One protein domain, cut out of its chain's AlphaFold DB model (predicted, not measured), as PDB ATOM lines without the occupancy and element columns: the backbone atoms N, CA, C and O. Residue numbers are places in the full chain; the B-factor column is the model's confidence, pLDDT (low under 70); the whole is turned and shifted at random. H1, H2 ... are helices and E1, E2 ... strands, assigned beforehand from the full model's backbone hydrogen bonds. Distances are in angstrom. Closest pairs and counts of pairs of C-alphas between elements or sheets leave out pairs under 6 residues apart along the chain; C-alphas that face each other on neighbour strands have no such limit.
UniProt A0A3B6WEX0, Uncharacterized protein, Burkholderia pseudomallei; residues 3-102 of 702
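This is residues 3 to 102 of the 702 residues of an uncharacterized protein of Burkholderia pseudomallei (UniProt A0A3B6WEX0). A twisted sheet of four strands has one helix, H2, packed over one face, and a second, shorter helix, H1, sits beyond one end of the sheet at the turn of an arm between E1 and E2. The last stretch, residues 86 to 102, folds back past the E4 edge and has no named element. The printed part has 100 residues with two named helices and four named strands, in the order E1, H1, E2, E3, H2, E4, a mixed class of helices and strands. The sheet's order is E3, E2, E1, E4, mixed, with E4 parallel to E1 and the other pairs antiparallel. The whole is compact, with a radius of gyration of the C-alphas of 14.6 A and spans of 44 by 31 by 21 A.

E1, residues 3 to 12, is an inner strand. H1, residues 15 to 24, is not on the sheet, with no pair of C-alphas within 10 A. E2, residues 32 to 40, is antiparallel to E1 at 160 degrees, with N 6 and O 37 at 2.8 A. E3, residues 46 to 55, is an edge strand and forms a hairpin with E2, with N 34 and O 53 at 2.8 A; it bends by 58 degrees at residue 52. H2, residues 60 to 74, is on the sheet; its closest C-alphas to E3 are those of Tyr 70 and Met 50, 7.7 A apart. E4, residues 80 to 85, is the other edge strand, parallel to E1 at 28 degrees, with N 5 and O 82 at 2.8 A. The closest C-alphas of H2 and E4 are those of Ala 67 and Ile 81, 6.9 A apart. E3, H2 and E4 form a split strand-helix-strand unit, two strands running the same way with E2 and E1 between them, and its crossover is right-handed. H1 is apart from H2. In H1 and H2 every O i to N i+4 pair is within hydrogen-bond range.

E1 begins at C-alpha 3 (-38.477, -49.970, 27.914) and is 26.5 A long; H1 is 14.2 A, E2 25.6 A and E3 22.6 A. H2 begins at C-alpha 60 (-50.406, -38.889, 27.331) and is 21.6 A long. E4, 16.9 A long, ends at C-alpha 85 (-42.542, -41.876, 17.154).

The two C-alphas farthest apart, those of Lys 23 and Asp 42, are 46.3 A apart. The printed part has no cut and no long link between named elements; the link from H1 to E2 is short, and the others are tight. Residues 80 to 81 of E4 pair antiparallel with residues 100 to 101. The mean pLDDT of the printed part is 73.5; 35 residues are under 70, among them residues 74 to 81 and 87 to 102.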
ATOM      1  N   TYR A   3     -37.924 -49.591  29.210       79.25
ATOM      2  CA  TYR A   3     -38.477 -49.970  27.914       79.25
ATOM      3  C   TYR A   3     -38.791 -48.734  27.065       79.25
ATOM      4  O   TYR A   3     -39.202 -47.693  27.575       79.25
ATOM      5  N   ILE A   4     -38.616 -48.869  25.753       81.88
ATOM      6  CA  ILE A   4     -39.020 -47.886  24.748       81.88
ATOM      7  C   ILE A   4     -40.177 -48.490  23.959       81.88
ATOM      8  O   ILE A   4     -40.042 -49.585  23.413       81.88
ATOM      9  N   ILE A   5     -41.303 -47.789  23.901       83.31
ATOM     10  CA  ILE A   5     -42.422 -48.117  23.021       83.31
ATOM     11  C   ILE A   5     -42.245 -47.299  21.747       83.31
ATOM     12  O   ILE A   5     -42.302 -46.072  21.765       83.31
ATOM     13  N   GLU A   6     -41.999 -47.987  20.647       84.31
ATOM     14  CA  GLU A   6     -41.927 -47.418  19.315       84.31
ATOM     15  C   GLU A   6     -43.311 -47.487  18.672       84.31
ATOM     16  O   GLU A   6     -43.908 -48.563  18.572       84.31
ATOM     17  N   MET A   7     -43.817 -46.326  18.262       83.81
ATOM     18  CA  MET A   7     -45.069 -46.195  17.530       83.81
ATOM     19  C   MET A   7     -44.754 -45.862  16.080       83.81
ATOM     20  O   MET A   7     -44.031 -44.906  15.805       83.81
ATOM     21  N   GLN A   8     -45.306 -46.639  15.158       84.38
ATOM     22  CA  GLN A   8     -45.198 -46.371  13.731       84.38
ATOM     23  C   GLN A   8     -46.597 -46.207  13.155       84.38
ATOM     24  O   GLN A   8     -47.399 -47.139  13.230       84.38
ATOM     25  N   LEU A   9     -46.900 -45.044  12.579       84.00
ATOM     26  CA  LEU A   9     -48.149 -44.857  11.852       84.00
ATOM     27  C   LEU A   9     -48.162 -45.793  10.637       84.00
ATOM     28  O   LEU A   9     -47.310 -45.698   9.755       84.00
ATOM     29  N   LEU A  10     -49.119 -46.717  10.603       85.19
ATOM     30  CA  LEU A  10     -49.312 -47.619   9.470       85.19
ATOM     31  C   LEU A  10     -50.172 -46.964   8.400       85.19
ATOM     32  O   LEU A  10     -49.866 -47.064   7.213       85.19
ATOM     33  N   ARG A  11     -51.279 -46.339   8.816       85.81
ATOM     34  CA  ARG A  11     -52.250 -45.757   7.891       85.81
ATOM     35  C   ARG A  11     -53.202 -44.782   8.580       85.81
ATOM     36  O   ARG A  11     -53.678 -45.040   9.683       85.81
ATOM     37  N   GLU A  12     -53.565 -43.727   7.860       87.44
ATOM     38  CA  GLU A  12     -54.705 -42.863   8.172       87.44
ATOM     39  C   GLU A  12     -55.965 -43.393   7.482       87.44
ATOM     40  O   GLU A  12     -55.956 -43.729   6.292       87.44
ATOM     41  N   LYS A  13     -57.062 -43.519   8.226       86.62
ATOM     42  CA  LYS A  13     -58.355 -43.875   7.647       86.62
ATOM     43  C   LYS A  13     -58.897 -42.680   6.885       86.62
ATOM     44  O   LYS A  13     -58.936 -41.563   7.393       86.62
ATOM     45  N   THR A  14     -59.376 -42.935   5.676       89.00
ATOM     46  CA  THR A  14     -60.062 -41.903   4.901       89.00
ATOM     47  C   THR A  14     -61.434 -41.601   5.507       89.00
ATOM     48  O   THR A  14     -62.054 -42.455   6.144       89.00
ATOM     49  N   GLU A  15     -61.961 -40.403   5.255       83.31
ATOM     50  CA  GLU A  15     -63.308 -40.006   5.695       83.31
ATOM     51  C   GLU A  15     -64.387 -40.990   5.212       83.31
ATOM     52  O   GLU A  15     -65.328 -41.314   5.942       83.31
ATOM     53  N   LYS A  16     -64.214 -41.539   4.003       88.25
ATOM     54  CA  LYS A  16     -65.100 -42.563   3.448       88.25
ATOM     55  C   LYS A  16     -65.079 -43.847   4.278       88.25
ATOM     56  O   LYS A  16     -66.135 -44.390   4.575       88.25
ATOM     57  N   GLU A  17     -63.904 -44.310   4.688       86.06
ATOM     58  CA  GLU A  17     -63.766 -45.529   5.492       86.06
ATOM     59  C   GLU A  17     -64.335 -45.352   6.895       86.06
ATOM     60  O   GLU A  17     -65.036 -46.236   7.379       86.06
ATOM     61  N   ILE A  18     -64.115 -44.186   7.507       85.94
ATOM     62  CA  ILE A  18     -64.751 -43.818   8.776       85.94
ATOM     63  C   ILE A  18     -66.275 -43.823   8.615       85.94
ATOM     64  O   ILE A  18     -66.985 -44.432   9.410       85.94
ATOM     65  N   THR A  19     -66.789 -43.208   7.549       81.19
ATOM     66  CA  THR A  19     -68.229 -43.166   7.262       81.19
ATOM     67  C   THR A  19     -68.813 -44.563   7.044       81.19
ATOM     68  O   THR A  19     -69.899 -44.868   7.540       81.19
ATOM     69  N   ASP A  20     -68.103 -45.431   6.328       86.31
ATOM     70  CA  ASP A  20     -68.540 -46.798   6.050       86.31
ATOM     71  C   ASP A  20     -68.452 -47.696   7.298       86.31
ATOM     72  O   ASP A  20     -69.293 -48.577   7.483       86.31
ATOM     73  N   GLU A  21     -67.488 -47.468   8.195       87.44
ATOM     74  CA  GLU A  21     -67.451 -48.094   9.524       87.44
ATOM     75  C   GLU A  21     -68.601 -47.604  10.416       87.44
ATOM     76  O   GLU A  21     -69.227 -48.413  11.097       87.44
ATOM     77  N   ILE A  22     -68.937 -46.307  10.387       78.12
ATOM     78  CA  ILE A  22     -70.079 -45.751  11.134       78.12
ATOM     79  C   ILE A  22     -71.382 -46.385  10.643       78.12
ATOM     80  O   ILE A  22     -72.190 -46.843  11.450       78.12
ATOM     81  N   LYS A  23     -71.575 -46.477   9.322       79.12
ATOM     82  CA  LYS A  23     -72.762 -47.105   8.717       79.12
ATOM     83  C   LYS A  23     -72.903 -48.581   9.079       79.12
ATOM     84  O   LYS A  23     -74.024 -49.057   9.231       79.12
ATOM     85  N   ARG A  24     -71.785 -49.297   9.224       83.94
ATOM     86  CA  ARG A  24     -71.762 -50.704   9.649       83.94
ATOM     87  C   ARG A  24     -71.839 -50.891  11.167       83.94
ATOM     88  O   ARG A  24     -72.002 -52.017  11.621       83.94
ATOM     89  N   GLY A  25     -71.749 -49.815  11.952       74.31
ATOM     90  CA  GLY A  25     -71.683 -49.886  13.414       74.31
ATOM     91  C   GLY A  25     -70.350 -50.429  13.945       74.31
ATOM     92  O   GLY A  25     -70.280 -50.886  15.081       74.31
ATOM     93  N   GLU A  26     -69.299 -50.397  13.126       84.50
ATOM     94  CA  GLU A  26     -67.960 -50.908  13.445       84.50
ATOM     95  C   GLU A  26     -67.008 -49.799  13.921       84.50
ATOM     96  O   GLU A  26     -65.934 -50.095  14.449       84.50
ATOM     97  N   TYR A  27     -67.382 -48.524  13.751       84.69
ATOM     98  CA  TYR A  27     -66.506 -47.399  14.067       84.69
ATOM     99  C   TYR A  27     -66.255 -47.270  15.570       84.69
ATOM    100  O   TYR A  27     -67.172 -47.066  16.362       84.69
ATOM    101  N   ARG A  28     -64.976 -47.335  15.952       79.25
ATOM    102  CA  ARG A  28     -64.516 -47.253  17.349       79.25
ATOM    103  C   ARG A  28     -63.943 -45.889  17.738       79.25
ATOM    104  O   ARG A  28     -63.295 -45.774  18.770       79.25
ATOM    105  N   GLY A  29     -64.147 -44.857  16.917       79.69
ATOM    106  CA  GLY A  29     -63.596 -43.532  17.206       79.69
ATOM    107  C   GLY A  29     -62.094 -43.426  16.941       79.69
ATOM    108  O   GLY A  29     -61.421 -42.679  17.646       79.69
ATOM    109  N   HIS A  30     -61.557 -44.181  15.974       85.81
ATOM    110  CA  HIS A  30     -60.134 -44.188  15.608       85.81
ATOM    111  C   HIS A  30     -59.951 -43.746  14.154       85.81
ATOM    112  O   HIS A  30     -60.473 -44.410  13.256       85.81
ATOM    113  N   SER A  31     -59.189 -42.676  13.921       83.19
ATOM    114  CA  SER A  31     -58.857 -42.185  12.576       83.19
ATOM    115  C   SER A  31     -57.492 -42.650  12.062       83.19
ATOM    116  O   SER A  31     -57.283 -42.651  10.857       83.19
ATOM    117  N   HIS A  32     -56.586 -43.112  12.925       85.56
ATOM    118  CA  HIS A  32     -55.250 -43.579  12.548       85.56
ATOM    119  C   HIS A  32     -55.007 -44.987  13.089       85.56
ATOM    120  O   HIS A  32     -55.558 -45.367  14.123       85.56
ATOM    121  N   LEU A  33     -54.175 -45.760  12.398       84.69
ATOM    122  CA  LEU A  33     -53.749 -47.094  12.803       84.69
ATOM    123  C   LEU A  33     -52.233 -47.102  12.992       84.69
ATOM    124  O   LEU A  33     -51.499 -46.733  12.077       84.69
ATOM    125  N   TYR A  34     -51.769 -47.538  14.159       85.19
ATOM    126  CA  TYR A  34     -50.359 -47.568  14.536       85.19
ATOM    127  C   TYR A  34     -49.901 -48.993  14.806       85.19
ATOM    128  O   TYR A  34     -50.631 -49.770  15.412       85.19
ATOM    129  N   ASN A  35     -48.668 -49.318  14.432       87.38
ATOM    130  CA  ASN A  35     -47.980 -50.509  14.906       87.38
ATOM    131  C   ASN A  35     -47.156 -50.163  16.143       87.38
ATOM    132  O   ASN A  35     -46.421 -49.173  16.150       87.38
ATOM    133  N   LEU A  36     -47.270 -50.992  17.174       87.38
ATOM    134  CA  LEU A  36     -46.614 -50.787  18.458       87.38
ATOM    135  C   LEU A  36     -45.557 -51.869  18.695       87.38
ATOM    136  O   LEU A  36     -45.869 -53.064  18.779       87.38
ATOM    137  N   ALA A  37     -44.306 -51.451  18.867       87.19
ATOM    138  CA  ALA A  37     -43.183 -52.322  19.202       87.19
ATOM    139  C   ALA A  37     -42.550 -51.895  20.529       87.19
ATOM    140  O   ALA A  37     -42.371 -50.713  20.785       87.19
ATOM    141  N   VAL A  38     -42.184 -52.849  21.384       84.50
ATOM    142  CA  VAL A  38     -41.507 -52.564  22.655       84.50
ATOM    143  C   VAL A  38     -40.079 -53.066  22.598       84.50
ATOM    144  O   VAL A  38     -39.833 -54.257  22.389       84.50
ATOM    145  N   ARG A  39     -39.128 -52.166  22.822       86.38
ATOM    146  CA  ARG A  39     -37.699 -52.455  22.894       86.38
ATOM    147  C   ARG A  39     -37.177 -52.236  24.301       86.38
ATOM    148  O   ARG A  39     -37.683 -51.406  25.046       86.38
ATOM    149  N   ASN A  40     -36.152 -52.983  24.676       85.19
ATOM    150  CA  ASN A  40     -35.413 -52.719  25.900       85.19
ATOM    151  C   ASN A  40     -34.558 -51.462  25.667       85.19
ATOM    152  O   ASN A  40     -33.847 -51.385  24.666       85.19
ATOM    153  N   SER A  41     -34.664 -50.483  26.563       80.88
ATOM    154  CA  SER A  41     -34.034 -49.167  26.408       80.88
ATOM    155  C   SER A  41     -32.508 -49.247  26.393       80.88
ATOM    156  O   SER A  41     -31.870 -48.494  25.662       80.88
ATOM    157  N   ASP A  42     -31.929 -50.172  27.158       79.69
ATOM    158  CA  ASP A  42     -30.476 -50.293  27.323       79.69
ATOM    159  C   ASP A  42     -29.826 -51.052  26.160       79.69
ATOM    160  O   ASP A  42     -28.703 -50.765  25.756       79.69
ATOM    161  N   THR A  43     -30.533 -52.041  25.608       84.94
ATOM    162  CA  THR A  43     -29.987 -52.955  24.587       84.94
ATOM    163  C   THR A  43     -30.520 -52.702  23.180       84.94
ATOM    164  O   THR A  43     -30.007 -53.283  22.225       84.94
ATOM    165  N   GLY A  44     -31.593 -51.917  23.031       82.56
ATOM    166  CA  GLY A  44     -32.299 -51.695  21.764       82.56
ATOM    167  C   GLY A  44     -32.974 -52.944  21.178       82.56
ATOM    168  O   GLY A  44     -33.566 -52.889  20.094       82.56
ATOM    169  N   LYS A  45     -32.903 -54.095  21.860       86.06
ATOM    170  CA  LYS A  45     -33.482 -55.353  21.380       86.06
ATOM    171  C   LYS A  45     -35.002 -55.316  21.490       86.06
ATOM    172  O   LYS A  45     -35.541 -54.838  22.486       86.06
ATOM    173  N   LEU A  46     -35.681 -55.852  20.476       83.62
ATOM    174  CA  LEU A  46     -37.131 -56.041  20.474       83.62
ATOM    175  C   LEU A  46     -37.523 -57.053  21.557       83.62
ATOM    176  O   LEU A  46     -37.032 -58.179  21.567       83.62
ATOM    177  N   VAL A  47     -38.402 -56.641  22.466       81.38
ATOM    178  CA  VAL A  47     -38.866 -57.434  23.619       81.38
ATOM    179  C   VAL A  47     -40.286 -57.953  23.396       81.38
ATOM    180  O   VAL A  47     -40.669 -58.999  23.933       81.38
ATOM    181  N   GLY A  48     -41.068 -57.250  22.575       80.75
ATOM    182  CA  GLY A  48     -42.390 -57.693  22.157       80.75
ATOM    183  C   GLY A  48     -43.011 -56.786  21.104       80.75
ATOM    184  O   GLY A  48     -42.699 -55.602  21.024       80.75
ATOM    185  N   LEU A  49     -43.913 -57.360  20.313       83.62
ATOM    186  CA  LEU A  49     -44.832 -56.622  19.452       83.62
ATOM    187  C   LEU A  49     -46.180 -56.544  20.167       83.62
ATOM    188  O   LEU A  49     -46.665 -57.553  20.684       83.62
ATOM    189  N   MET A  50     -46.771 -55.353  20.228       75.81
ATOM    190  CA  MET A  50     -48.111 -55.168  20.793       75.81
ATOM    191  C   MET A  50     -49.208 -55.240  19.725       75.81
ATOM    192  O   MET A  50     -50.363 -55.457  20.087       75.81
ATOM    193  N   GLY A  51     -48.827 -55.190  18.445       81.31
ATOM    194  CA  GLY A  51     -49.725 -55.292  17.300       81.31
ATOM    195  C   GLY A  51     -50.226 -53.930  16.833       81.31
ATOM    196  O   GLY A  51     -49.708 -52.889  17.243       81.31
ATOM    197  N   GLU A  52     -51.226 -53.964  15.956       86.75
ATOM    198  CA  GLU A  52     -51.867 -52.766  15.424       86.75
ATOM    199  C   GLU A  52     -52.901 -52.231  16.420       86.75
ATOM    200  O   GLU A  52     -53.788 -52.969  16.858       86.75
ATOM    201  N   GLU A  53     -52.817 -50.948  16.759       82.44
ATOM    202  CA  GLU A  53     -53.828 -50.260  17.558       82.44
ATOM    203  C   GLU A  53     -54.292 -48.969  16.881       82.44
ATOM    204  O   GLU A  53     -53.517 -48.237  16.265       82.44
ATOM    205  N   GLY A  54     -55.599 -48.724  16.961       83.00
ATOM    206  CA  GLY A  54     -56.233 -47.554  16.370       83.00
ATOM    207  C   GLY A  54     -56.321 -46.409  17.371       83.00
ATOM    208  O   GLY A  54     -56.822 -46.605  18.474       83.00
ATOM    209  N   PHE A  55     -55.905 -45.208  16.970       80.44
ATOM    210  CA  PHE A  55     -56.040 -43.991  17.772       80.44
ATOM    211  C   PHE A  55     -56.464 -42.824  16.886       80.44
ATOM    212  O   PHE A  55     -56.063 -42.740  15.731       80.44
ATOM    213  N   SER A  56     -57.286 -41.915  17.407       72.88
ATOM    214  CA  SER A  56     -57.597 -40.667  16.691       72.88
ATOM    215  C   SER A  56     -56.615 -39.553  17.009       72.88
ATOM    216  O   SER A  56     -56.265 -38.783  16.128       72.88
ATOM    217  N   ASN A  57     -56.157 -39.525  18.259       71.62
ATOM    218  CA  ASN A  57     -55.042 -38.739  18.754       71.62
ATOM    219  C   ASN A  57     -54.297 -39.613  19.763       71.62
ATOM    220  O   ASN A  57     -54.925 -40.332  20.540       71.62
ATOM    221  N   VAL A  58     -52.969 -39.562  19.735       65.75
ATOM    222  CA  VAL A  58     -52.127 -40.225  20.733       65.75
ATOM    223  C   VAL A  58     -51.766 -39.171  21.771       65.75
ATOM    224  O   VAL A  58     -50.876 -38.352  21.553       65.75
ATOM    225  N   ASP A  59     -52.514 -39.144  22.869       69.50
ATOM    226  CA  ASP A  59     -52.211 -38.293  24.017       69.50
ATOM    227  C   ASP A  59     -51.484 -39.074  25.125       69.50
ATOM    228  O   ASP A  59     -51.205 -40.274  25.026       69.50
ATOM    229  N   GLU A  60     -51.150 -38.358  26.194       60.25
ATOM    230  CA  GLU A  60     -50.406 -38.889  27.331       60.25
ATOM    231  C   GLU A  60     -51.131 -40.037  28.050       60.25
ATOM    232  O   GLU A  60     -50.500 -41.002  28.485       60.25
ATOM    233  N   GLU A  61     -52.458 -39.958  28.130       66.44
ATOM    234  CA  GLU A  61     -53.289 -40.957  28.796       66.44
ATOM    235  C   GLU A  61     -53.328 -42.261  27.985       66.44
ATOM    236  O   GLU A  61     -53.246 -43.358  28.545       66.44
ATOM    237  N   HIS A  62     -53.388 -42.162  26.654       72.62
ATOM    238  CA  HIS A  62     -53.326 -43.324  25.765       72.62
ATOM    239  C   HIS A  62     -51.966 -44.026  25.838       72.62
ATOM    240  O   HIS A  62     -51.907 -45.253  25.948       72.62
ATOM    241  N   ILE A  63     -50.875 -43.258  25.850       68.00
ATOM    242  CA  ILE A  63     -49.515 -43.781  26.032       68.00
ATOM    243  C   ILE A  63     -49.384 -44.520  27.368       68.00
ATOM    244  O   ILE A  63     -48.855 -45.637  27.412       68.00
ATOM    245  N   GLN A  64     -49.908 -43.937  28.448       67.19
ATOM    246  CA  GLN A  64     -49.895 -44.565  29.764       67.19
ATOM    247  C   GLN A  64     -50.698 -45.878  29.776       67.19
ATOM    248  O   GLN A  64     -50.228 -46.881  30.316       67.19
ATOM    249  N   LYS A  65     -51.853 -45.933  29.101       75.88
ATOM    250  CA  LYS A  65     -52.641 -47.172  28.962       75.88
ATOM    251  C   LYS A  65     -51.892 -48.264  28.194       75.88
ATOM    252  O   LYS A  65     -51.939 -49.428  28.597       75.88
ATOM    253  N   ILE A  66     -51.178 -47.922  27.117       74.94
ATOM    254  CA  ILE A  66     -50.348 -48.888  26.371       74.94
ATOM    255  C   ILE A  66     -49.228 -49.424  27.277       74.94
ATOM    256  O   ILE A  66     -49.013 -50.637  27.360       74.94
ATOM    257  N   ALA A  67     -48.558 -48.528  28.004       69.44
ATOM    258  CA  ALA A  67     -47.505 -48.851  28.961       69.44
ATOM    259  C   ALA A  67     -47.981 -49.821  30.061       69.44
ATOM    260  O   ALA A  67     -47.351 -50.854  30.310       69.44
ATOM    261  N   GLU A  68     -49.129 -49.536  30.675       71.56
ATOM    262  CA  GLU A  68     -49.744 -50.377  31.706       71.56
ATOM    263  C   GLU A  68     -50.181 -51.743  31.155       71.56
ATOM    264  O   GLU A  68     -49.925 -52.784  31.771       71.56
ATOM    265  N   LYS A  69     -50.770 -51.771  29.951       76.69
ATOM    266  CA  LYS A  69     -51.177 -53.007  29.264       76.69
ATOM    267  C   LYS A  69     -49.983 -53.918  28.980       76.69
ATOM    268  O   LYS A  69     -50.096 -55.140  29.115       76.69
ATOM    269  N   TYR A  70     -48.833 -53.348  28.619       72.12
ATOM    270  CA  TYR A  70     -47.597 -54.109  28.446       72.12
ATOM    271  C   TYR A  70     -47.070 -54.663  29.778       72.12
ATOM    272  O   TYR A  70     -46.785 -55.860  29.872       72.12
ATOM    273  N   ALA A  71     -47.013 -53.824  30.820       66.88
ATOM    274  CA  ALA A  71     -46.556 -54.214  32.156       66.88
ATOM    275  C   ALA A  71     -47.375 -55.384  32.734       66.88
ATOM    276  O   ALA A  71     -46.816 -56.340  33.276       66.88
ATOM    277  N   MET A  72     -48.700 -55.365  32.549       67.44
ATOM    278  CA  MET A  72     -49.583 -56.450  32.989       67.44
ATOM    279  C   MET A  72     -49.316 -57.775  32.263       67.44
ATOM    280  O   MET A  72     -49.394 -58.838  32.879       67.44
ATOM    281  N   ARG A  73     -48.962 -57.742  30.971       71.94
ATOM    282  CA  ARG A  73     -48.695 -58.961  30.185       71.94
ATOM    283  C   ARG A  73     -47.372 -59.634  30.543       71.94
ATOM    284  O   ARG A  73     -47.286 -60.856  30.467       71.94
ATOM    285  N   LYS A  74     -46.342 -58.869  30.918       67.25
ATOM    286  CA  LYS A  74     -45.000 -59.417  31.186       67.25
ATOM    287  C   LYS A  74     -44.761 -59.830  32.640       67.25
ATOM    288  O   LYS A  74     -43.706 -60.384  32.914       67.25
ATOM    289  N   LYS A  75     -45.711 -59.599  33.563       63.47
ATOM    290  CA  LYS A  75     -45.551 -59.768  35.032       63.47
ATOM    291  C   LYS A  75     -44.377 -58.981  35.647       63.47
ATOM    292  O   LYS A  75     -44.172 -59.041  36.854       63.47
ATOM    293  N   GLU A  76     -43.650 -58.211  34.848       62.91
ATOM    294  CA  GLU A  76     -42.560 -57.338  35.254       62.91
ATOM    295  C   GLU A  76     -43.036 -55.900  35.096       62.91
ATOM    296  O   GLU A  76     -43.455 -55.494  34.010       62.91
ATOM    297  N   ARG A  77     -42.989 -55.124  36.182       59.91
ATOM    298  CA  ARG A  77     -43.269 -53.691  36.108       59.91
ATOM    299  C   ARG A  77     -42.033 -52.984  35.533       59.91
ATOM    300  O   ARG A  77     -40.964 -53.083  36.141       59.91
ATOM    301  N   PRO A  78     -42.149 -52.298  34.382       62.88
ATOM    302  CA  PRO A  78     -41.124 -51.381  33.892       62.88
ATOM    303  C   PRO A  78     -40.729 -50.412  35.001       62.88
ATOM    304  O   PRO A  78     -41.603 -49.960  35.730       62.88
ATOM    305  N   GLN A  79     -39.447 -50.075  35.128       61.53
ATOM    306  CA  GLN A  79     -39.059 -48.948  35.989       61.53
ATOM    307  C   GLN A  79     -39.353 -47.639  35.275       61.53
ATOM    308  O   GLN A  79     -39.926 -46.732  35.873       61.53
ATOM    309  N   THR A  80     -39.033 -47.603  33.983       62.50
ATOM    310  CA  THR A  80     -39.273 -46.458  33.128       62.50
ATOM    311  C   THR A  80     -39.792 -46.872  31.752       62.50
ATOM    312  O   THR A  80     -39.283 -47.822  31.153       62.50
ATOM    313  N   ILE A  81     -40.789 -46.149  31.229       65.19
ATOM    314  CA  ILE A  81     -41.205 -46.237  29.820       65.19
ATOM    315  C   ILE A  81     -40.934 -44.910  29.115       65.19
ATOM    316  O   ILE A  81     -41.214 -43.854  29.679       65.19
ATOM    317  N   ARG A  82     -40.396 -44.980  27.890       70.12
ATOM    318  CA  ARG A  82     -40.307 -43.860  26.939       70.12
ATOM    319  C   ARG A  82     -41.077 -44.196  25.671       70.12
ATOM    320  O   ARG A  82     -41.077 -45.354  25.261       70.12
ATOM    321  N   VAL A  83     -41.691 -43.205  25.033       67.00
ATOM    322  CA  VAL A  83     -42.369 -43.391  23.742       67.00
ATOM    323  C   VAL A  83     -41.611 -42.667  22.648       67.00
ATOM    324  O   VAL A  83     -41.231 -41.510  22.807       67.00
ATOM    325  N   ARG A  84     -41.380 -43.362  21.536       71.94
ATOM    326  CA  ARG A  84     -40.717 -42.817  20.355       71.94
ATOM    327  C   ARG A  84     -41.628 -42.979  19.144       71.94
ATOM    328  O   ARG A  84     -42.036 -44.092  18.826       71.94
ATOM    329  N   ASP A  85     -41.911 -41.871  18.474       69.81
ATOM    330  CA  ASP A  85     -42.542 -41.876  17.154       69.81
ATOM    331  C   ASP A  85     -41.478 -42.191  16.095       69.81
ATOM    332  O   ASP A  85     -40.417 -41.562  16.082       69.81
ATOM    333  N   LEU A  86     -41.739 -43.185  15.249       71.00
ATOM    334  CA  LEU A  86     -40.871 -43.576  14.134       71.00
ATOM    335  C   LEU A  86     -41.422 -43.130  12.771       71.00
ATOM    336  O   LEU A  86     -40.921 -43.562  11.735       71.00
ATOM    337  N   SER A  87     -42.480 -42.321  12.751       67.50
ATOM    338  CA  SER A  87     -43.133 -41.900  11.514       67.50
ATOM    339  C   SER A  87     -42.276 -40.846  10.797       67.50
ATOM    340  O   SER A  87     -42.249 -39.675  11.176       67.50
ATOM    341  N   ASP A  88     -41.544 -41.264   9.762       52.09
ATOM    342  CA  ASP A  88     -40.676 -40.386   8.972       52.09
ATOM    343  C   ASP A  88     -41.491 -39.278   8.275       52.09
ATOM    344  O   ASP A  88     -42.321 -39.533   7.403       52.09
ATOM    345  N   GLY A  89     -41.238 -38.018   8.640       50.47
ATOM    346  CA  GLY A  89     -41.675 -36.838   7.878       50.47
ATOM    347  C   GLY A  89     -43.002 -36.193   8.289       50.47
ATOM    348  O   GLY A  89     -43.253 -35.056   7.892       50.47
ATOM    349  N   PHE A  90     -43.799 -36.834   9.143       46.59
ATOM    350  CA  PHE A  90     -45.001 -36.242   9.735       46.59
ATOM    351  C   PHE A  90     -44.852 -36.243  11.254       46.59
ATOM    352  O   PHE A  90     -45.282 -37.167  11.934       46.59
ATOM    353  N   SER A  91     -44.217 -35.203  11.805       44.47
ATOM    354  CA  SER A  91     -44.202 -34.969  13.255       44.47
ATOM    355  C   SER A  91     -45.609 -34.560  13.707       44.47
ATOM    356  O   SER A  91     -45.887 -33.390  13.957       44.47
ATOM    357  N   VAL A  92     -46.525 -35.528  13.771       48.88
ATOM    358  CA  VAL A  92     -47.815 -35.366  14.456       48.88
ATOM    359  C   VAL A  92     -47.564 -35.322  15.964       48.88
ATOM    360  O   VAL A  92     -48.219 -34.577  16.691       48.88
ATOM    361  N   MET A  93     -46.530 -36.026  16.435       47.16
ATOM    362  CA  MET A  93     -46.042 -35.917  17.802       47.16
ATOM    363  C   MET A  93     -44.817 -34.997  17.861       47.16
ATOM    364  O   MET A  93     -43.740 -35.326  17.359       47.16
ATOM    365  N   LYS A  94     -44.940 -33.845  18.538       45.69
ATOM    366  CA  LYS A  94     -43.768 -33.219  19.170       45.69
ATOM    367  C   LYS A  94     -43.221 -34.269  20.127       45.69
ATOM    368  O   LYS A  94     -43.921 -34.605  21.075       45.69
ATOM    369  N   SER A  95     -42.040 -34.810  19.833       41.12
ATOM    370  CA  SER A  95     -41.374 -35.884  20.579       41.12
ATOM    371  C   SER A  95     -41.624 -35.769  22.087       41.12
ATOM    372  O   SER A  95     -40.987 -34.969  22.778       41.12
ATOM    373  N   LEU A  96     -42.577 -36.546  22.599       47.16
ATOM    374  CA  LEU A  96     -42.816 -36.685  24.026       47.16
ATOM    375  C   LEU A  96     -41.792 -37.690  24.539       47.16
ATOM    376  O   LEU A  96     -42.101 -38.853  24.775       47.16
ATOM    377  N   ASP A  97     -40.551 -37.235  24.703       48.12
ATOM    378  CA  ASP A  97     -39.510 -37.985  25.406       48.12
ATOM    379  C   ASP A  97     -39.822 -37.917  26.916       48.12
ATOM    380  O   ASP A  97     -39.147 -37.260  27.709       48.12
ATOM    381  N   LYS A  98     -40.966 -38.493  27.304       51.66
ATOM    382  CA  LYS A  98     -41.475 -38.485  28.674       51.66
ATOM    383  C   LYS A  98     -41.065 -39.761  29.386       51.66
ATOM    384  O   LYS A  98     -41.226 -40.867  28.876       51.66
ATOM    385  N   LYS A  99     -40.510 -39.567  30.579       50.62
ATOM    386  CA  LYS A  99     -40.025 -40.608  31.479       50.62
ATOM    387  C   LYS A  99     -41.135 -40.960  32.473       50.62
ATOM    388  O   LYS A  99     -41.489 -40.118  33.293       50.62
ATOM    389  N   TYR A 100     -41.664 -42.182  32.422       53.22
ATOM    390  CA  TYR A 100     -42.680 -42.646  33.383       53.22
ATOM    391  C   TYR A 100     -42.060 -43.530  34.458       53.22
ATOM    392  O   TYR A 100     -41.793 -44.694  34.188       53.22
ATOM    393  N   ASP A 101     -41.838 -42.995  35.661       49.59
ATOM    394  CA  ASP A 101     -41.232 -43.743  36.767       49.59
ATOM    395  C   ASP A 101     -42.288 -44.510  37.584       49.59
ATOM    396  O   ASP A 101     -43.114 -43.917  38.281       49.59
ATOM    397  N   PHE A 102     -42.232 -45.844  37.559       51.78
ATOM    398  CA  PHE A 102     -43.066 -46.696  38.410       51.78
ATOM    399  C   PHE A 102     -42.356 -46.922  39.756       51.78
ATOM    400  O   PHE A 102     -41.420 -47.719  39.855       51.78
TER     401      PHE A 102